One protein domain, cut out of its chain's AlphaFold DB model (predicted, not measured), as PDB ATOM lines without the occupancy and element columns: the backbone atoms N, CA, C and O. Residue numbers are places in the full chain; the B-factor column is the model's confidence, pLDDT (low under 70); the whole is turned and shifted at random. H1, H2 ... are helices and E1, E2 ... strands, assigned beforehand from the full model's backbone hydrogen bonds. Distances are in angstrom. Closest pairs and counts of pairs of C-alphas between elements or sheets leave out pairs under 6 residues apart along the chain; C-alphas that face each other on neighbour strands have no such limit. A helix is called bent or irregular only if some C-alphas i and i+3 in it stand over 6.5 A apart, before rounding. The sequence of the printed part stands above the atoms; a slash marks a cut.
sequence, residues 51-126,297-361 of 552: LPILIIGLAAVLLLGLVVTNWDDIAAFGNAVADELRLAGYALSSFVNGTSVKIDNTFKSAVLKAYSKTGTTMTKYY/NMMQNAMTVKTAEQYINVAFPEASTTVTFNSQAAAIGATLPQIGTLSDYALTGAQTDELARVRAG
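AT A GLANCE: This is residues 51 to 126 and 297 to 361 of the 552 residues of an uncharacterized protein of Streptococcus mitis SK575 (UniProt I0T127). One helix, H1, lies in the middle of a rounded body; a two-stranded antiparallel ribbon, E1 and E3, packs on one side of H1 through its strand E1, with E3 farther out, and H2 crosses H1 on another side. H3, H4 and H6 make a row of helices side by side, with H4, the middle one, across the last residues of H1. The printed part has 141 residues, with six named helices and three named strands in the order H1 H2 E1 H3 E2 H4 E3 H5 H6; the class is mostly helix. The whole is compact, with a radius of gyration of the C-alphas of 13.6 A and spans of 38 by 31 by 28 A.

IN THESE COORDINATES: E1 is residues 100 to 104, 12.8 A long, and E3 is residues 320 to 324, 13.4 A. H1 is residues 51 to 64, 19.9 A, with C-alpha 51 at (103.469, 113.536, 106.790) and C-alpha 64 at (102.305, 117.430, 87.259). H2, the longest helix, is residues 71 to 87, 24.1 A. H3 is residues 105 to 117, 18.5 A; H4 is residues 305 to 315, 15.3 A. H6 is residues 349 to 359, 15.5 A, with C-alpha 359 at (106.050, 119.368, 77.762). E2 is residues 121 to 123, and H5 is residues 336 to 342. H5 is irregular: C-alphas 337 and 340 are 7.6 A apart.

HOW THE PARTS SIT: E1 and E3 are antiparallel neighbours, with N 103 and O 321 at 2.7 A and N 101 and O 323 at 2.8 A, within hydrogen-bond range. The closest C-alphas of H1 and E1, Ile 55 and Val 101, are 6.8 A apart. H1 and H2 touch, about perpendicular at 86 degrees, closest at the C-alphas of Gly 57 and Gly 78, 3.3 A. H1 touches H4 with residues 63 to 64 alone, closest at the C-alphas of Leu 63 and Ile 312, 5.6 A. H1 and H5 only just touch, with 3 pairs of C-alphas within 8 A, the closest being Leu 62 and Leu 336 at 4.9 A. H2 and H3 touch at a steep tilt of 65 degrees, closest at the C-alphas of Glu 84 and Ala 110, 5.3 A. H3 and H4 touch at a shallow tilt of 32 degrees, opposite ways, closest at the C-alphas of Leu 112 and Val 305, 6.7 A. H4 and H6 touch at a shallow tilt of 3 degrees, opposite ways, closest at the C-alphas of Tyr 311 and Leu 355, 5.8 A. E2 pairs with no named strand; its closest C-alpha to H2 is that of Thr 123, 6.1 A from that of Ala 76. Every O i to N i+4 pair is within hydrogen-bond range in H1, H2, H3, H4 and H6; in H5 it is 0 of 3, beside 3 of 4 O i to N i+3 pairs.

THE WHOLE: The two C-alphas farthest apart, those of Tyr 126 and Ala 350, are 39.3 A apart. Residues 127 to 296 are not printed, and C-alphas 126 and 297 are 20.6 A apart across the cut. The links H2 to E1 and E3 to H5 are long. The mean pLDDT of the printed part is 78.5, and 20 residues are under 70, among them residues 326 to 335.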
ATOM      1  N   LEU A  51     102.474 114.154 107.664       70.12
ATOM      2  CA  LEU A  51     103.469 113.536 106.790       70.12
ATOM      3  C   LEU A  51     102.840 112.801 105.587       70.12
ATOM      4  O   LEU A  51     103.302 113.033 104.470       70.12
ATOM      5  N   PRO A  52     101.761 112.001 105.733       74.75
ATOM      6  CA  PRO A  52     101.152 111.335 104.583       74.75
ATOM      7  C   PRO A  52     100.635 112.303 103.515       74.75
ATOM      8  O   PRO A  52     100.795 112.055 102.322       74.75
ATOM      9  N   ILE A  53     100.055 113.428 103.940       80.38
ATOM     10  CA  ILE A  53      99.525 114.460 103.043       80.38
ATOM     11  C   ILE A  53     100.660 115.179 102.315       80.38
ATOM     12  O   ILE A  53     100.578 115.378 101.105       80.38
ATOM     13  N   LEU A  54     101.743 115.503 103.023       78.56
ATOM     14  CA  LEU A  54     102.921 116.137 102.430       78.56
ATOM     15  C   LEU A  54     103.603 115.235 101.394       78.56
ATOM     16  O   LEU A  54     103.983 115.715 100.329       78.56
ATOM     17  N   ILE A  55     103.723 113.933 101.669       80.62
ATOM     18  CA  ILE A  55     104.322 112.965 100.738       80.62
ATOM     19  C   ILE A  55     103.462 112.796  99.477       80.62
ATOM     20  O   ILE A  55     103.996 112.809  98.366       80.62
ATOM     21  N   ILE A  56     102.133 112.708  99.625       85.25
ATOM     22  CA  ILE A  56     101.197 112.689  98.488       85.25
ATOM     23  C   ILE A  56     101.315 113.976  97.675       85.25
ATOM     24  O   ILE A  56     101.432 113.914  96.451       85.25
ATOM     25  N   GLY A  57     101.302 115.130  98.344       86.25
ATOM     26  CA  GLY A  57     101.402 116.436  97.702       86.25
ATOM     27  C   GLY A  57     102.696 116.592  96.918       86.25
ATOM     28  O   GLY A  57     102.664 116.987  95.755       86.25
ATOM     29  N   LEU A  58     103.829 116.206  97.511       83.25
ATOM     30  CA  LEU A  58     105.136 116.288  96.869       83.25
ATOM     31  C   LEU A  58     105.185 115.428  95.604       83.25
ATOM     32  O   LEU A  58     105.589 115.901  94.542       83.25
ATOM     33  N   ALA A  59     104.727 114.179  95.700       85.19
ATOM     34  CA  ALA A  59     104.651 113.285  94.554       85.19
ATOM     35  C   ALA A  59     103.751 113.860  93.453       85.19
ATOM     36  O   ALA A  59     104.144 113.902  92.290       85.19
ATOM     37  N   ALA A  60     102.564 114.345  93.820       88.31
ATOM     38  CA  ALA A  60     101.582 114.871  92.886       88.31
ATOM     39  C   ALA A  60     102.073 116.130  92.155       88.31
ATOM     40  O   ALA A  60     101.935 116.232  90.937       88.31
ATOM     41  N   VAL A  61     102.708 117.062  92.869       84.06
ATOM     42  CA  VAL A  61     103.278 118.271  92.267       84.06
ATOM     43  C   VAL A  61     104.414 117.921  91.303       84.06
ATOM     44  O   VAL A  61     104.439 118.446  90.188       84.06
ATOM     45  N   LEU A  62     105.310 116.997  91.673       82.31
ATOM     46  CA  LEU A  62     106.368 116.529  90.771       82.31
ATOM     47  C   LEU A  62     105.773 115.882  89.516       82.31
ATOM     48  O   LEU A  62     106.148 116.250  88.408       82.31
ATOM     49  N   LEU A  63     104.802 114.978  89.680       83.25
ATOM     50  CA  LEU A  63     104.103 114.302  88.584       83.25
ATOM     51  C   LEU A  63     103.457 115.272  87.588       83.25
ATOM     52  O   LEU A  63     103.430 114.999  86.392       83.25
ATOM     53  N   LEU A  64     102.959 116.405  88.072       81.88
ATOM     54  CA  LEU A  64     102.305 117.430  87.259       81.88
ATOM     55  C   LEU A  64     103.257 118.548  86.809       81.88
ATOM     56  O   LEU A  64     102.852 119.431  86.055       81.88
ATOM     57  N   GLY A  65     104.515 118.532  87.257       74.12
ATOM     58  CA  GLY A  65     105.503 119.567  86.962       74.12
ATOM     59  C   GLY A  65     105.103 120.966  87.444       74.12
ATOM     60  O   GLY A  65     105.488 121.945  86.793       74.12
ATOM     61  N   LEU A  66     104.320 121.059  88.527       79.38
ATOM     62  CA  LEU A  66     103.843 122.326  89.091       79.38
ATOM     63  C   LEU A  66     104.959 123.059  89.834       79.38
ATOM     64  O   LEU A  66     105.923 122.456  90.305       79.38
ATOM     65  N   VAL A  67     104.829 124.381  89.930       75.81
ATOM     66  CA  VAL A  67     105.798 125.216  90.646       75.81
ATOM     67  C   VAL A  67     105.430 125.239  92.129       75.81
ATOM     68  O   VAL A  67     104.333 125.637  92.486       75.81
ATOM     69  N   VAL A  68     106.342 124.850  93.014       70.06
ATOM     70  CA  VAL A  68     106.122 124.984  94.464       70.06
ATOM     71  C   VAL A  68     106.893 126.175  94.980       70.06
ATOM     72  O   VAL A  68     108.107 126.244  94.782       70.06
ATOM     73  N   THR A  69     106.207 127.064  95.695       68.12
ATOM     74  CA  THR A  69     106.855 128.194  96.366       68.12
ATOM     75  C   THR A  69     107.049 127.960  97.857       68.12
ATOM     76  O   THR A  69     108.019 128.454  98.428       68.12
ATOM     77  N   ASN A  70     106.172 127.175  98.480       71.12
ATOM     78  CA  ASN A  70     106.207 126.887  99.908       71.12
ATOM     79  C   ASN A  70     105.585 125.508 100.220       71.12
ATOM     80  O   ASN A  70     105.024 124.842  99.351       71.12
ATOM     81  N   TRP A  71     105.690 125.065 101.472       72.25
ATOM     82  CA  TRP A  71     105.130 123.781 101.903       72.25
ATOM     83  C   TRP A  71     103.601 123.770 102.020       72.25
ATOM     84  O   TRP A  71     103.012 122.700 101.873       72.25
ATOM     85  N   ASP A  72     102.956 124.921 102.224       72.81
ATOM     86  CA  ASP A  72     101.493 125.020 102.263       72.81
ATOM     87  C   ASP A  72     100.885 124.708 100.887       72.81
ATOM     88  O   ASP A  72      99.859 124.033 100.825       72.81
ATOM     89  N   ASP A  73     101.553 125.091  99.789       77.00
ATOM     90  CA  ASP A  73     101.175 124.723  98.417       77.00
ATOM     91  C   ASP A  73     101.160 123.190  98.258       77.00
ATOM     92  O   ASP A  73     100.184 122.603  97.783       77.00
ATOM     93  N   ILE A  74     102.235 122.527  98.713       81.12
ATOM     94  CA  ILE A  74     102.365 121.062  98.691       81.12
ATOM     95  C   ILE A  74     101.273 120.420  99.544       81.12
ATOM     96  O   ILE A  74     100.635 119.463  99.107       81.12
ATOM     97  N   ALA A  75     101.062 120.918 100.760       79.94
ATOM     98  CA  ALA A  75     100.119 120.342 101.706       79.94
ATOM     99  C   ALA A  75      98.669 120.488 101.223       79.94
ATOM    100  O   ALA A  75      97.911 119.519 101.251       79.94
ATOM    101  N   ALA A  76      98.293 121.670 100.731       81.69
ATOM    102  CA  ALA A  76      96.973 121.934 100.167       81.69
ATOM    103  C   ALA A  76      96.697 121.039  98.953       81.69
ATOM    104  O   ALA A  76      95.636 120.414  98.869       81.69
ATOM    105  N   PHE A  77      97.668 120.917  98.040       87.38
ATOM    106  CA  PHE A  77      97.523 120.039  96.882       87.38
ATOM    107  C   PHE A  77      97.474 118.562  97.281       87.38
ATOM    108  O   PHE A  77      96.624 117.813  96.802       87.38
ATOM    109  N   GLY A  78      98.319 118.150  98.227       88.25
ATOM    110  CA  GLY A  78      98.297 116.812  98.808       88.25
ATOM    111  C   GLY A  78      96.958 116.466  99.450       88.25
ATOM    112  O   GLY A  78      96.471 115.350  99.277       88.25
ATOM    113  N   ASN A  79      96.319 117.426 100.125       86.19
ATOM    114  CA  ASN A  79      94.992 117.231 100.694       86.19
ATOM    115  C   ASN A  79      93.924 117.059  99.613       86.19
ATOM    116  O   ASN A  79      93.104 116.155  99.724       86.19
ATOM    117  N   ALA A  80      93.967 117.859  98.545       88.50
ATOM    118  CA  ALA A  80      93.041 117.695  97.426       88.50
ATOM    119  C   ALA A  80      93.159 116.299  96.788       88.50
ATOM    120  O   ALA A  80      92.150 115.650  96.523       88.50
ATOM    121  N   VAL A  81      94.382 115.788  96.608       92.12
ATOM    122  CA  VAL A  81      94.602 114.416  96.119       92.12
ATOM    123  C   VAL A  81      94.097 113.377  97.123       92.12
ATOM    124  O   VAL A  81      93.450 112.407  96.732       92.12
ATOM    125  N   ALA A  82      94.358 113.574  98.415       86.31
ATOM    126  CA  ALA A  82      93.869 112.688  99.466       86.31
ATOM    127  C   ALA A  82      92.336 112.618  99.509       86.31
ATOM    128  O   ALA A  82      91.785 111.534  99.701       86.31
ATOM    129  N   ASP A  83      91.649 113.735  99.289       85.81
ATOM    130  CA  ASP A  83      90.191 113.779  99.223       85.81
ATOM    131  C   ASP A  83      89.663 113.012  98.005       85.81
ATOM    132  O   ASP A  83      88.728 112.225  98.150       85.81
ATOM    133  N   GLU A  84      90.309 113.107  96.838       89.19
ATOM    134  CA  GLU A  84      89.959 112.267  95.680       89.19
ATOM    135  C   GLU A  84      90.168 110.766  95.950       89.19
ATOM    136  O   GLU A  84      89.355 109.943  95.524       89.19
ATOM    137  N   LEU A  85      91.227 110.393  96.678       82.75
ATOM    138  CA  LEU A  85      91.480 108.999  97.070       82.75
ATOM    139  C   LEU A  85      90.414 108.479  98.046       82.75
ATOM    140  O   LEU A  85      89.914 107.365  97.871       82.75
ATOM    141  N   ARG A  86      90.027 109.295  99.034       84.94
ATOM    142  CA  ARG A  86      88.954 108.974  99.990       84.94
ATOM    143  C   ARG A  86      87.600 108.857  99.296       84.94
ATOM    144  O   ARG A  86      86.873 107.903  99.555       84.94
ATOM    145  N   LEU A  87      87.280 109.778  98.384       81.88
ATOM    146  CA  LEU A  87      86.057 109.736  97.571       81.88
ATOM    147  C   LEU A  87      85.994 108.484  96.690       81.88
ATOM    148  O   LEU A  87      84.913 107.951  96.450       81.88
ATOM    149  N   ALA A  88      87.145 107.989  96.235       79.50
ATOM    150  CA  ALA A  88      87.255 106.728  95.512       79.50
ATOM    151  C   ALA A  88      87.215 105.480  96.425       79.50
ATOM    152  O   ALA A  88      87.296 104.362  95.920       79.50
ATOM    153  N   GLY A  89      87.065 105.649  97.744       86.25
ATOM    154  CA  GLY A  89      86.907 104.563  98.714       86.25
ATOM    155  C   GLY A  89      88.216 103.961  99.226       86.25
ATOM    156  O   GLY A  89      88.193 102.881  99.816       86.25
ATOM    157  N   TYR A  90      89.356 104.625  99.016       82.88
ATOM    158  CA  TYR A  90      90.655 104.114  99.447       82.88
ATOM    159  C   TYR A  90      91.179 104.812 100.705       82.88
ATOM    160  O   TYR A  90      91.043 106.023 100.886       82.88
ATOM    161  N   ALA A  91      91.855 104.043 101.558       79.38
ATOM    162  CA  ALA A  91      92.604 104.580 102.685       79.38
ATOM    163  C   ALA A  91      93.952 105.154 102.218       79.38
ATOM    164  O   ALA A  91      94.629 104.562 101.377       79.38
ATOM    165  N   LEU A  92      94.398 106.267 102.815       79.81
ATOM    166  CA  LEU A  92      95.708 106.855 102.492       79.81
ATOM    167  C   LEU A  92      96.871 105.893 102.768       79.81
ATOM    168  O   LEU A  92      97.860 105.903 102.039       79.81
ATOM    169  N   SER A  93      96.743 105.036 103.784       79.06
ATOM    170  CA  SER A  93      97.745 104.023 104.145       79.06
ATOM    171  C   SER A  93      97.959 102.958 103.063       79.06
ATOM    172  O   SER A  93      98.972 102.268 103.081       79.06
ATOM    173  N   SER A  94      97.045 102.831 102.094       82.25
ATOM    174  CA  SER A  94      97.244 101.991 100.906       82.25
ATOM    175  C   SER A  94      98.228 102.598  99.899       82.25
ATOM    176  O   SER A  94      98.734 101.876  99.038       82.25
ATOM    177  N   PHE A  95      98.500 103.902 100.003       84.12
ATOM    178  CA  PHE A  95      99.389 104.633  99.101       84.12
ATOM    179  C   PHE A  95     100.636 105.164  99.789       84.12
ATOM    180  O   PHE A  95     101.654 105.295  99.121       84.12
ATOM    181  N   VAL A  96     100.586 105.470 101.087       81.94
ATOM    182  CA  VAL A  96     101.713 106.072 101.806       81.94
ATOM    183  C   VAL A  96     102.123 105.232 103.000       81.94
ATOM    184  O   VAL A  96     101.292 104.861 103.828       81.94
ATOM    185  N   ASN A  97     103.428 105.001 103.118       77.56
ATOM    186  CA  ASN A  97     104.047 104.410 104.295       77.56
ATOM    187  C   ASN A  97     105.355 105.149 104.608       77.56
ATOM    188  O   ASN A  97     106.318 105.067 103.844       77.56
ATOM    189  N   GLY A  98     105.385 105.899 105.712       74.06
ATOM    190  CA  GLY A  98     106.516 106.766 106.044       74.06
ATOM    191  C   GLY A  98     106.745 107.822 104.960       74.06
ATOM    192  O   GLY A  98     105.861 108.628 104.685       74.06
ATOM    193  N   THR A  99     107.927 107.810 104.339       73.12
ATOM    194  CA  THR A  99     108.280 108.694 103.213       73.12
ATOM    195  C   THR A  99     108.110 108.039 101.840       73.12
ATOM    196  O   THR A  99     108.472 108.638 100.825       73.12
ATOM    197  N   SER A 100     107.569 106.819 101.790       73.81
ATOM    198  CA  SER A 100     107.298 106.102 100.545       73.81
ATOM    199  C   SER A 100     105.875 106.344 100.061       73.81
ATOM    200  O   SER A 100     104.926 106.270 100.842       73.81
ATOM    201  N   VAL A 101     105.727 106.568  98.756       85.31
ATOM    202  CA  VAL A 101     104.448 106.676  98.053       85.31
ATOM    203  C   VAL A 101     104.355 105.626  96.951       85.31
ATOM    204  O   VAL A 101     105.298 105.407  96.192       85.31
ATOM    205  N   LYS A 102     103.201 104.978  96.841       89.81
ATOM    206  CA  LYS A 102     102.863 104.074  95.748       89.81
ATOM    207  C   LYS A 102     102.165 104.856  94.636       89.81
ATOM    208  O   LYS A 102     101.039 105.319  94.798       89.81
ATOM    209  N   ILE A 103     102.831 104.969  93.494       89.44
ATOM    210  CA  ILE A 103     102.338 105.598  92.270       89.44
ATOM    211  C   ILE A 103     101.774 104.494  91.369       89.44
ATOM    212  O   ILE A 103     102.485 103.893  90.564       89.44
ATOM    213  N   ASP A 104     100.484 104.208  91.528       86.88
ATOM    214  CA  ASP A 104      99.718 103.307  90.665       86.88
ATOM    215  C   ASP A 104      98.644 104.067  89.867       86.88
ATOM    216  O   ASP A 104      98.500 105.286  89.986       86.88
ATOM    217  N   ASN A 105      97.886 103.365  89.023       89.69
ATOM    218  CA  ASN A 105      96.849 103.992  88.191       89.69
ATOM    219  C   ASN A 105      95.763 104.717  89.007       89.69
ATOM    220  O   ASN A 105      95.235 105.732  88.547       89.69
ATOM    221  N   THR A 106      95.456 104.244  90.218       90.81
ATOM    222  CA  THR A 106      94.491 104.898  91.110       90.81
ATOM    223  C   THR A 106      95.050 106.218  91.624       90.81
ATOM    224  O   THR A 106      94.374 107.243  91.527       90.81
ATOM    225  N   PHE A 107      96.303 106.221  92.089       91.69
ATOM    226  CA  PHE A 107      96.985 107.440  92.518       91.69
ATOM    227  C   PHE A 107      97.092 108.459  91.377       91.69
ATOM    228  O   PHE A 107      96.694 109.611  91.540       91.69
ATOM    229  N   LYS A 108      97.539 108.030  90.187       89.44
ATOM    230  CA  LYS A 108      97.627 108.887  88.988       89.44
ATOM    231  C   LYS A 108      96.269 109.511  88.641       89.44
ATOM    232  O   LYS A 108      96.192 110.706  88.364       89.44
ATOM    233  N   SER A 109      95.188 108.727  88.704       92.50
ATOM    234  CA  SER A 109      93.828 109.220  88.453       92.50
ATOM    235  C   SER A 109      93.383 110.253  89.493       92.50
ATOM    236  O   SER A 109      92.827 111.284  89.118       92.50
ATOM    237  N   ALA A 110      93.654 110.019  90.780       88.00
ATOM    238  CA  ALA A 110      93.344 110.972  91.847       88.00
ATOM    239  C   ALA A 110      94.112 112.293  91.680       88.00
ATOM    240  O   ALA A 110      93.518 113.362  91.792       88.00
ATOM    241  N   VAL A 111      95.397 112.225  91.316       93.75
ATOM    242  CA  VAL A 111      96.225 113.400  91.004       93.75
ATOM    243  C   VAL A 111      95.635 114.208  89.848       93.75
ATOM    244  O   VAL A 111      95.456 115.417  89.974       93.75
ATOM    245  N   LEU A 112      95.271 113.555  88.739       90.69
ATOM    246  CA  LEU A 112      94.679 114.231  87.578       90.69
ATOM    247  C   LEU A 112      93.298 114.832  87.886       90.69
ATOM    248  O   LEU A 112      92.985 115.921  87.404       90.69
ATOM    249  N   LYS A 113      92.479 114.162  88.708       90.38
ATOM    250  CA  LYS A 113      91.180 114.689  89.156       90.38
ATOM    251  C   LYS A 113      91.344 115.914  90.047       90.38
ATOM    252  O   LYS A 113      90.710 116.930  89.764       90.38
ATOM    253  N   ALA A 114      92.211 115.847  91.057       90.38
ATOM    254  CA  ALA A 114      92.516 116.982  91.924       90.38
ATOM    255  C   ALA A 114      93.012 118.172  91.094       90.38
ATOM    256  O   ALA A 114      92.469 119.267  91.204       90.38
ATOM    257  N   TYR A 115      93.940 117.917  90.167       90.81
ATOM    258  CA  TYR A 115      94.461 118.915  89.238       90.81
ATOM    259  C   TYR A 115      93.376 119.572  88.376       90.81
ATOM    260  O   TYR A 115      93.363 120.787  88.212       90.81
ATOM    261  N   SER A 116      92.424 118.789  87.855       87.94
ATOM    262  CA  SER A 116      91.315 119.318  87.048       87.94
ATOM    263  C   SER A 116      90.329 120.191  87.834       87.94
ATOM    264  O   SER A 116      89.632 121.008  87.237       87.94
ATOM    265  N   LYS A 117      90.267 120.020  89.162       86.75
ATOM    266  CA  LYS A 117      89.406 120.788  90.073       86.75
ATOM    267  C   LYS A 117      90.113 122.002  90.678       86.75
ATOM    268  O   LYS A 117      89.457 122.818  91.321       86.75
ATOM    269  N   THR A 118      91.427 122.132  90.496       86.50
ATOM    270  CA  THR A 118      92.205 123.255  91.024       86.50
ATOM    271  C   THR A 118      91.785 124.563  90.354       86.50
ATOM    272  O   THR A 118      92.022 124.772  89.165       86.50
ATOM    273  N   GLY A 119      91.154 125.447  91.131       81.69
ATOM    274  CA  GLY A 119      90.781 126.796  90.708       81.69
ATOM    275  C   GLY A 119      91.894 127.820  90.942       81.69
ATOM    276  O   GLY A 119      93.062 127.467  91.092       81.69
ATOM    277  N   THR A 120      91.526 129.103  91.009       84.69
ATOM    278  CA  THR A 120      92.429 130.224  91.359       84.69
ATOM    279  C   THR A 120      92.889 130.201  92.818       84.69
ATOM    280  O   THR A 120      93.863 130.866  93.178       84.69
ATOM    281  N   THR A 121      92.188 129.445  93.658       85.25
ATOM    282  CA  THR A 121      92.516 129.216  95.061       85.25
ATOM    283  C   THR A 121      92.321 127.746  95.426       85.25
ATOM    284  O   THR A 121      91.640 126.994  94.724       85.25
ATOM    285  N   MET A 122      92.952 127.328  96.521       82.81
ATOM    286  CA  MET A 122      92.765 126.016  97.137       82.81
ATOM    287  C   MET A 122      92.673 126.150  98.647       82.81
ATOM    288  O   MET A 122      93.309 127.016  99.239       82.81
ATOM    289  N   THR A 123      91.917 125.260  99.279       80.88
ATOM    290  CA  THR A 123      91.850 125.196 100.736       80.88
ATOM    291  C   THR A 123      93.213 124.830 101.313       80.88
ATOM    292  O   THR A 123      93.791 123.802 100.954       80.88
ATOM    293  N   LYS A 124      93.711 125.657 102.233       79.31
ATOM    294  CA  LYS A 124      94.915 125.373 103.007       79.31
ATOM    295  C   LYS A 124      94.721 124.072 103.776       79.31
ATOM    296  O   LYS A 124      93.655 123.820 104.346       79.31
ATOM    297  N   TYR A 125      95.748 123.233 103.781       77.00
ATOM    298  CA  TYR A 125      95.708 122.016 104.572       77.00
ATOM    299  C   TYR A 125      95.956 122.324 106.043       77.00
ATOM    300  O   TYR A 125      96.897 123.031 106.396       77.00
ATOM    301  N   TYR A 126      95.138 121.707 106.887       68.81
ATOM    302  CA  TYR A 126      95.303 121.713 108.327       68.81
ATOM    303  C   TYR A 126      95.357 120.266 108.806       68.81
ATOM    304  O   TYR A 126      94.480 119.480 108.425       68.81
ATOM    305  N   ASN A 297     100.931 131.047  91.409       81.88
ATOM    306  CA  ASN A 297     102.318 130.634  91.183       81.88
ATOM    307  C   ASN A 297     102.399 129.154  90.791       81.88
ATOM    308  O   ASN A 297     103.078 128.808  89.826       81.88
ATOM    309  N   MET A 298     101.663 128.294  91.499       80.94
ATOM    310  CA  MET A 298     101.668 126.848  91.275       80.94
ATOM    311  C   MET A 298     101.210 126.463  89.870       80.94
ATOM    312  O   MET A 298     101.803 125.587  89.234       80.94
ATOM    313  N   MET A 299     100.209 127.179  89.363       81.88
ATOM    314  CA  MET A 299      99.587 126.939  88.066       81.88
ATOM    315  C   MET A 299     100.222 127.745  86.921       81.88
ATOM    316  O   MET A 299      99.784 127.623  85.781       81.88
ATOM    317  N   GLN A 300     101.275 128.534  87.171       78.19
ATOM    318  CA  GLN A 300     101.879 129.415  86.160       78.19
ATOM    319  C   GLN A 300     102.393 128.659  84.920       78.19
ATOM    320  O   GLN A 300     102.327 129.176  83.808       78.19
ATOM    321  N   ASN A 301     102.873 127.424  85.107       72.38
ATOM    322  CA  ASN A 301     103.364 126.537  84.043       72.38
ATOM    323  C   ASN A 301     102.512 125.260  83.916       72.38
ATOM    324  O   ASN A 301     103.027 124.191  83.566       72.38
ATOM    325  N   ALA A 302     101.226 125.368  84.259       73.62
ATOM    326  CA  ALA A 302     100.262 124.279  84.231       73.62
ATOM    327  C   ALA A 302     100.153 123.659  82.827       73.62
ATOM    328  O   ALA A 302      99.878 124.333  81.834       73.62
ATOM    329  N   MET A 303     100.350 122.344  82.746       80.31
ATOM    330  CA  MET A 303     100.092 121.572  81.530       80.31
ATOM    331  C   MET A 303      98.589 121.333  81.357       80.31
ATOM    332  O   MET A 303      97.849 121.253  82.337       80.31
ATOM    333  N   THR A 304      98.114 121.129  80.126       82.62
ATOM    334  CA  THR A 304      96.748 120.604  79.951       82.62
ATOM    335  C   THR A 304      96.633 119.233  80.625       82.62
ATOM    336  O   THR A 304      97.615 118.492  80.665       82.62
ATOM    337  N   VAL A 305      95.447 118.858  81.118       79.38
ATOM    338  CA  VAL A 305      95.238 117.559  81.794       79.38
ATOM    339  C   VAL A 305      95.713 116.387  80.923       79.38
ATOM    340  O   VAL A 305      96.393 115.492  81.412       79.38
ATOM    341  N   LYS A 306      95.449 116.436  79.611       76.56
ATOM    342  CA  LYS A 306      95.896 115.416  78.649       76.56
ATOM    343  C   LYS A 306      97.423 115.347  78.528       76.56
ATOM    344  O   LYS A 306      97.991 114.263  78.446       76.56
ATOM    345  N   THR A 307      98.094 116.498  78.505       78.31
ATOM    346  CA  THR A 307      99.563 116.560  78.489       78.31
ATOM    347  C   THR A 307     100.142 116.045  79.807       78.31
ATOM    348  O   THR A 307     101.107 115.289  79.787       78.31
ATOM    349  N   ALA A 308      99.532 116.399  80.940       82.62
ATOM    350  CA  ALA A 308      99.941 115.931  82.258       82.62
ATOM    351  C   ALA A 308      99.797 114.405  82.394       82.62
ATOM    352  O   ALA A 308     100.706 113.747  82.883       82.62
ATOM    353  N   GLU A 309      98.713 113.820  81.886       83.00
ATOM    354  CA  GLU A 309      98.524 112.365  81.846       83.00
ATOM    355  C   GLU A 309      99.640 111.659  81.058       83.00
ATOM    356  O   GLU A 309     100.235 110.693  81.537       83.00
ATOM    357  N   GLN A 310      99.981 112.171  79.870       79.25
ATOM    358  CA  GLN A 310     101.092 111.642  79.073       79.25
ATOM    359  C   GLN A 310     102.432 111.787  79.800       79.25
ATOM    360  O   GLN A 310     103.228 110.852  79.816       79.25
ATOM    361  N   TYR A 311     102.659 112.937  80.433       81.44
ATOM    362  CA  TYR A 311     103.872 113.234  81.187       81.44
ATOM    363  C   TYR A 311     104.064 112.240  82.343       81.44
ATOM    364  O   TYR A 311     105.129 111.643  82.493       81.44
ATOM    365  N   ILE A 312     102.995 111.969  83.092       85.25
ATOM    366  CA  ILE A 312     102.976 110.983  84.177       85.25
ATOM    367  C   ILE A 312     103.274 109.572  83.658       85.25
ATOM    368  O   ILE A 312     104.083 108.863  84.253       85.25
ATOM    369  N   ASN A 313     102.654 109.162  82.550       83.75
ATOM    370  CA  ASN A 313     102.819 107.811  82.003       83.75
ATOM    371  C   ASN A 313     104.213 107.566  81.407       83.75
ATOM    372  O   ASN A 313     104.701 106.440  81.450       83.75
ATOM    373  N   VAL A 314     104.887 108.603  80.900       81.00
ATOM    374  CA  VAL A 314     106.297 108.509  80.484       81.00
ATOM    375  C   VAL A 314     107.209 108.318  81.697       81.00
ATOM    376  O   VAL A 314     108.115 107.480  81.677       81.00
ATOM    377  N   ALA A 315     106.974 109.084  82.764       80.38
ATOM    378  CA  ALA A 315     107.779 108.999  83.977       80.38
ATOM    379  C   ALA A 315     107.556 107.688  84.742       80.38
ATOM    380  O   ALA A 315     108.514 107.141  85.279       80.38
ATOM    381  N   PHE A 316     106.324 107.175  84.756       82.81
ATOM    382  CA  PHE A 316     105.915 105.960  85.461       82.81
ATOM    383  C   PHE A 316     105.110 105.048  84.521       82.81
ATOM    384  O   PHE A 316     103.877 105.022  84.601       82.81
ATOM    385  N   PRO A 317     105.780 104.310  83.617       76.56
ATOM    386  CA  PRO A 317     105.112 103.447  82.638       76.56
ATOM    387  C   PRO A 317     104.537 102.172  83.263       76.56
ATOM    388  O   PRO A 317     103.590 101.591  82.733       76.56
ATOM    389  N   GLU A 318     105.087 101.749  84.401       76.88
ATOM    390  CA  GLU A 318     104.630 100.569  85.122       76.88
ATOM    391  C   GLU A 318     103.259 100.796  85.776       76.88
ATOM    392  O   GLU A 318     102.883 101.915  86.156       76.88
ATOM    393  N   ALA A 319     102.515  99.701  85.949       73.88
ATOM    394  CA  ALA A 319     101.192  99.716  86.578       73.88
ATOM    395  C   ALA A 319     101.238 100.182  88.044       73.88
ATOM    396  O   ALA A 319     100.253 100.707  88.565       73.88
ATOM    397  N   SER A 320     102.379  99.979  88.709       85.75
ATOM    398  CA  SER A 320     102.635 100.405  90.077       85.75
ATOM    399  C   SER A 320     104.133 100.590  90.292       85.75
ATOM    400  O   SER A 320     104.916  99.676  90.044       85.75
ATOM    401  N   THR A 321     104.523 101.736  90.838       85.44
ATOM    402  CA  THR A 321     105.900 102.021  91.256       85.44
ATOM    403  C   THR A 321     105.877 102.617  92.653       85.44
ATOM    404  O   THR A 321     105.095 103.524  92.918       85.44
ATOM    405  N   THR A 322     106.726 102.129  93.550       85.38
ATOM    406  CA  THR A 322     106.918 102.758  94.861       85.38
ATOM    407  C   THR A 322     108.121 103.685  94.785       85.38
ATOM    408  O   THR A 322     109.175 103.268  94.317       85.38
ATOM    409  N   VAL A 323     107.950 104.924  95.234       80.56
ATOM    410  CA  VAL A 323     109.003 105.941  95.314       80.56
ATOM    411  C   VAL A 323     109.190 106.324  96.772       80.56
ATOM    412  O   VAL A 323     108.226 106.697  97.437       80.56
ATOM    413  N   THR A 324     110.417 106.253  97.272       78.38
ATOM    414  CA  THR A 324     110.787 106.614  98.642       78.38
ATOM    415  C   THR A 324     111.546 107.927  98.645       78.38
ATOM    416  O   THR A 324     112.686 108.005  98.185       78.38
ATOM    417  N   PHE A 325     110.927 108.976  99.186       75.38
ATOM    418  CA  PHE A 325     111.562 110.286  99.277       75.38
ATOM    419  C   PHE A 325     112.591 110.334 100.404       75.38
ATOM    420  O   PHE A 325     112.379 109.828 101.512       75.38
ATOM    421  N   ASN A 326     113.706 111.000 100.118       67.31
ATOM    422  CA  ASN A 326     114.724 111.316 101.099       67.31
ATOM    423  C   ASN A 326     114.204 112.423 102.026       67.31
ATOM    424  O   ASN A 326     113.931 113.540 101.586       67.31
ATOM    425  N   SER A 327     114.133 112.127 103.327       57.03
ATOM    426  CA  SER A 327     113.621 113.047 104.349       57.03
ATOM    427  C   SER A 327     114.413 114.355 104.498       57.03
ATOM    428  O   SER A 327     113.943 115.296 105.144       57.03
ATOM    429  N   GLN A 328     115.605 114.406 103.900       52.94
ATOM    430  CA  GLN A 328     116.576 115.497 103.969       52.94
ATOM    431  C   GLN A 328     116.648 116.337 102.687       52.94
ATOM    432  O   GLN A 328     117.388 117.320 102.644       52.94
ATOM    433  N   ALA A 329     115.942 115.948 101.623       53.62
ATOM    434  CA  ALA A 329     116.069 116.604 100.327       53.62
ATOM    435  C   ALA A 329     115.234 117.894 100.242       53.62
ATOM    436  O   ALA A 329     114.085 117.947 100.682       53.62
ATOM    437  N   ALA A 330     115.808 118.946  99.648       59.56
ATOM    438  CA  ALA A 330     115.108 120.206  99.410       59.56
ATOM    439  C   ALA A 330     114.140 120.057  98.225       59.56
ATOM    440  O   ALA A 330     114.559 119.998  97.073       59.56
ATOM    441  N   ALA A 331     112.844 119.986  98.528       60.62
ATOM    442  CA  ALA A 331     111.789 119.750  97.544       60.62
ATOM    443  C   ALA A 331     111.250 121.024  96.860       60.62
ATOM    444  O   ALA A 331     110.608 120.935  95.814       60.62
ATOM    445  N   ILE A 332     111.491 122.209  97.434       63.72
ATOM    446  CA  ILE A 332     110.975 123.478  96.896       63.72
ATOM    447  C   ILE A 332     111.657 123.788  95.558       63.72
ATOM    448  O   ILE A 332     112.882 123.762  95.455       63.72
ATOM    449  N   GLY A 333     110.853 124.086  94.535       60.25
ATOM    450  CA  GLY A 333     111.328 124.370  93.176       60.25
ATOM    451  C   GLY A 333     111.825 123.149  92.392       60.25
ATOM    452  O   GLY A 333     112.312 123.311  91.272       60.25
ATOM    453  N   ALA A 334     111.710 121.938  92.943       65.00
ATOM    454  CA  ALA A 334     112.125 120.733  92.246       65.00
ATOM    455  C   ALA A 334     111.137 120.326  91.145       65.00
ATOM    456  O   ALA A 334     109.932 120.552  91.229       65.00
ATOM    457  N   THR A 335     111.666 119.683  90.110       69.69
ATOM    458  CA  THR A 335     110.900 119.204  88.953       69.69
ATOM    459  C   THR A 335     111.044 117.694  88.792       69.69
ATOM    460  O   THR A 335     112.004 117.104  89.285       69.69
ATOM    461  N   LEU A 336     110.117 117.050  88.072       74.94
ATOM    462  CA  LEU A 336     110.149 115.598  87.860       74.94
ATOM    463  C   LEU A 336     111.490 115.059  87.325       74.94
ATOM    464  O   LEU A 336     111.936 114.033  87.829       74.94
ATOM    465  N   PRO A 337     112.198 115.737  86.394       71.44
ATOM    466  CA  PRO A 337     113.535 115.316  85.961       71.44
ATOM    467  C   PRO A 337     114.571 115.196  87.090       71.44
ATOM    468  O   PRO A 337     115.552 114.472  86.954       71.44
ATOM    469  N   GLN A 338     114.363 115.890  88.210       68.81
ATOM    470  CA  GLN A 338     115.247 115.895  89.377       68.81
ATOM    471  C   GLN A 338     114.805 114.893  90.457       68.81
ATOM    472  O   GLN A 338     115.371 114.872  91.547       68.81
ATOM    473  N   ILE A 339     113.820 114.029  90.186       70.56
ATOM    474  CA  ILE A 339     113.284 113.086  91.182       70.56
ATOM    475  C   ILE A 339     114.354 112.156  91.781       70.56
ATOM    476  O   ILE A 339     114.289 111.848  92.970       70.56
ATOM    477  N   GLY A 340     115.400 111.815  91.019       67.25
ATOM    478  CA  GLY A 340     116.523 111.002  91.503       67.25
ATOM    479  C   GLY A 340     117.433 111.698  92.519       67.25
ATOM    480  O   GLY A 340     118.177 111.029  93.224       67.25
ATOM    481  N   THR A 341     117.374 113.028  92.643       71.62
ATOM    482  CA  THR A 341     118.060 113.742  93.738       71.62
ATOM    483  C   THR A 341     117.206 113.827  95.002       71.62
ATOM    484  O   THR A 341     117.716 114.168  96.066       71.62
ATOM    485  N   LEU A 342     115.905 113.541  94.885       70.50
ATOM    486  CA  LEU A 342     114.928 113.635  95.968       70.50
ATOM    487  C   LEU A 342     114.479 112.273  96.505       70.50
ATOM    488  O   LEU A 342     113.886 112.218  97.579       70.50
ATOM    489  N   SER A 343     114.710 111.192  95.763       74.56
ATOM    490  CA  SER A 343     114.170 109.863  96.048       74.56
ATOM    491  C   SER A 343     115.090 108.744  95.555       74.56
ATOM    492  O   SER A 343     116.102 108.997  94.906       74.56
ATOM    493  N   ASP A 344     114.712 107.505  95.854       72.69
ATOM    494  CA  ASP A 344     115.315 106.282  95.313       72.69
ATOM    495  C   ASP A 344     114.974 106.013  93.831       72.69
ATOM    496  O   ASP A 344     115.546 105.105  93.225       72.69
ATOM    497  N   TYR A 345     114.077 106.799  93.227       74.94
ATOM    498  CA  TYR A 345     113.638 106.627  91.845       74.94
ATOM    499  C   TYR A 345     114.402 107.534  90.877       74.94
ATOM    500  O   TYR A 345     114.423 108.754  91.035       74.94
ATOM    501  N   ALA A 346     114.975 106.951  89.821       71.88
ATOM    502  CA  ALA A 346     115.697 107.677  88.779       71.88
ATOM    503  C   ALA A 346     115.056 107.469  87.402       71.88
ATOM    504  O   ALA A 346     114.745 106.348  87.005       71.88
ATOM    505  N   LEU A 347     114.913 108.561  86.652       70.19
ATOM    506  CA  LEU A 347     114.463 108.520  85.265       70.19
ATOM    507  C   LEU A 347     115.618 108.123  84.343       70.19
ATOM    508  O   LEU A 347     116.753 108.570  84.508       70.19
ATOM    509  N   THR A 348     115.318 107.326  83.322       74.56
ATOM    510  CA  THR A 348     116.273 107.055  82.241       74.56
ATOM    511  C   THR A 348     116.479 108.297  81.364       74.56
ATOM    512  O   THR A 348     115.633 109.199  81.307       74.56
ATOM    513  N   GLY A 349     117.589 108.342  80.620       63.38
ATOM    514  CA  GLY A 349     117.843 109.419  79.653       63.38
ATOM    515  C   GLY A 349     116.730 109.539  78.603       63.38
ATOM    516  O   GLY A 349     116.244 110.633  78.343       63.38
ATOM    517  N   ALA A 350     116.236 108.403  78.097       67.25
ATOM    518  CA  ALA A 350     115.129 108.365  77.139       67.25
ATOM    519  C   ALA A 350     113.815 108.919  77.720       67.25
ATOM    520  O   ALA A 350     113.106 109.653  77.034       67.25
ATOM    521  N   GLN A 351     113.505 108.614  78.986       72.25
ATOM    522  CA  GLN A 351     112.340 109.190  79.666       72.25
ATOM    523  C   GLN A 351     112.494 110.697  79.850       72.25
ATOM    524  O   GLN A 351     111.548 111.435  79.616       72.25
ATOM    525  N   THR A 352     113.684 111.170  80.221       71.44
ATOM    526  CA  THR A 352     113.945 112.607  80.399       71.44
ATOM    527  C   THR A 352     113.757 113.378  79.088       71.44
ATOM    528  O   THR A 352     113.098 114.419  79.075       71.44
ATOM    529  N   ASP A 353     114.259 112.832  77.977       67.44
ATOM    530  CA  ASP A 353     114.076 113.409  76.642       67.44
ATOM    531  C   ASP A 353     112.600 113.426  76.225       67.44
ATOM    532  O   ASP A 353     112.112 114.416  75.677       67.44
ATOM    533  N   GLU A 354     111.867 112.346  76.497       73.81
ATOM    534  CA  GLU A 354     110.453 112.253  76.136       73.81
ATOM    535  C   GLU A 354     109.571 113.163  76.997       73.81
ATOM    536  O   GLU A 354     108.688 113.835  76.467       73.81
ATOM    537  N   LEU A 355     109.859 113.301  78.294       77.31
ATOM    538  CA  LEU A 355     109.207 114.285  79.161       77.31
ATOM    539  C   LEU A 355     109.380 115.710  78.615       77.31
ATOM    540  O   LEU A 355     108.427 116.494  78.625       77.31
ATOM    541  N   ALA A 356     110.563 116.046  78.092       71.56
ATOM    542  CA  ALA A 356     110.803 117.338  77.455       71.56
ATOM    543  C   ALA A 356     109.960 117.522  76.177       71.56
ATOM    544  O   ALA A 356     109.394 118.599  75.976       71.56
ATOM    545  N   ARG A 357     109.806 116.476  75.347       67.31
ATOM    546  CA  ARG A 357     108.937 116.510  74.150       67.31
ATOM    547  C   ARG A 357     107.459 116.642  74.498       67.31
ATOM    548  O   ARG A 357     106.762 117.447  73.880       67.31
ATOM    549  N   VAL A 358     106.980 115.902  75.502       75.69
ATOM    550  CA  VAL A 358     105.592 115.991  75.988       75.69
ATOM    551  C   VAL A 358     105.301 117.407  76.472       75.69
ATOM    552  O   VAL A 358     104.303 118.001  76.063       75.69
ATOM    553  N   ARG A 359     106.209 117.997  77.261       72.06
ATOM    554  CA  ARG A 359     106.050 119.368  77.762       72.06
ATOM    555  C   ARG A 359     106.095 120.421  76.652       72.06
ATOM    556  O   ARG A 359     105.385 121.416  76.736       72.06
ATOM    557  N   ALA A 360     106.887 120.194  75.606       68.81
ATOM    558  CA  ALA A 360     106.963 121.062  74.432       68.81
ATOM    559  C   ALA A 360     105.789 120.885  73.446       68.81
ATOM    560  O   ALA A 360     105.716 121.610  72.456       68.81
ATOM    561  N   GLY A 361     104.888 119.921  73.678       61.66
ATOM    562  CA  GLY A 361     103.785 119.614  72.762       61.66
ATOM    563  C   GLY A 361     104.231 118.960  71.448       61.66
ATOM    564  O   GLY A 361     103.467 118.935  70.487       61.66
TER     565      GLY A 361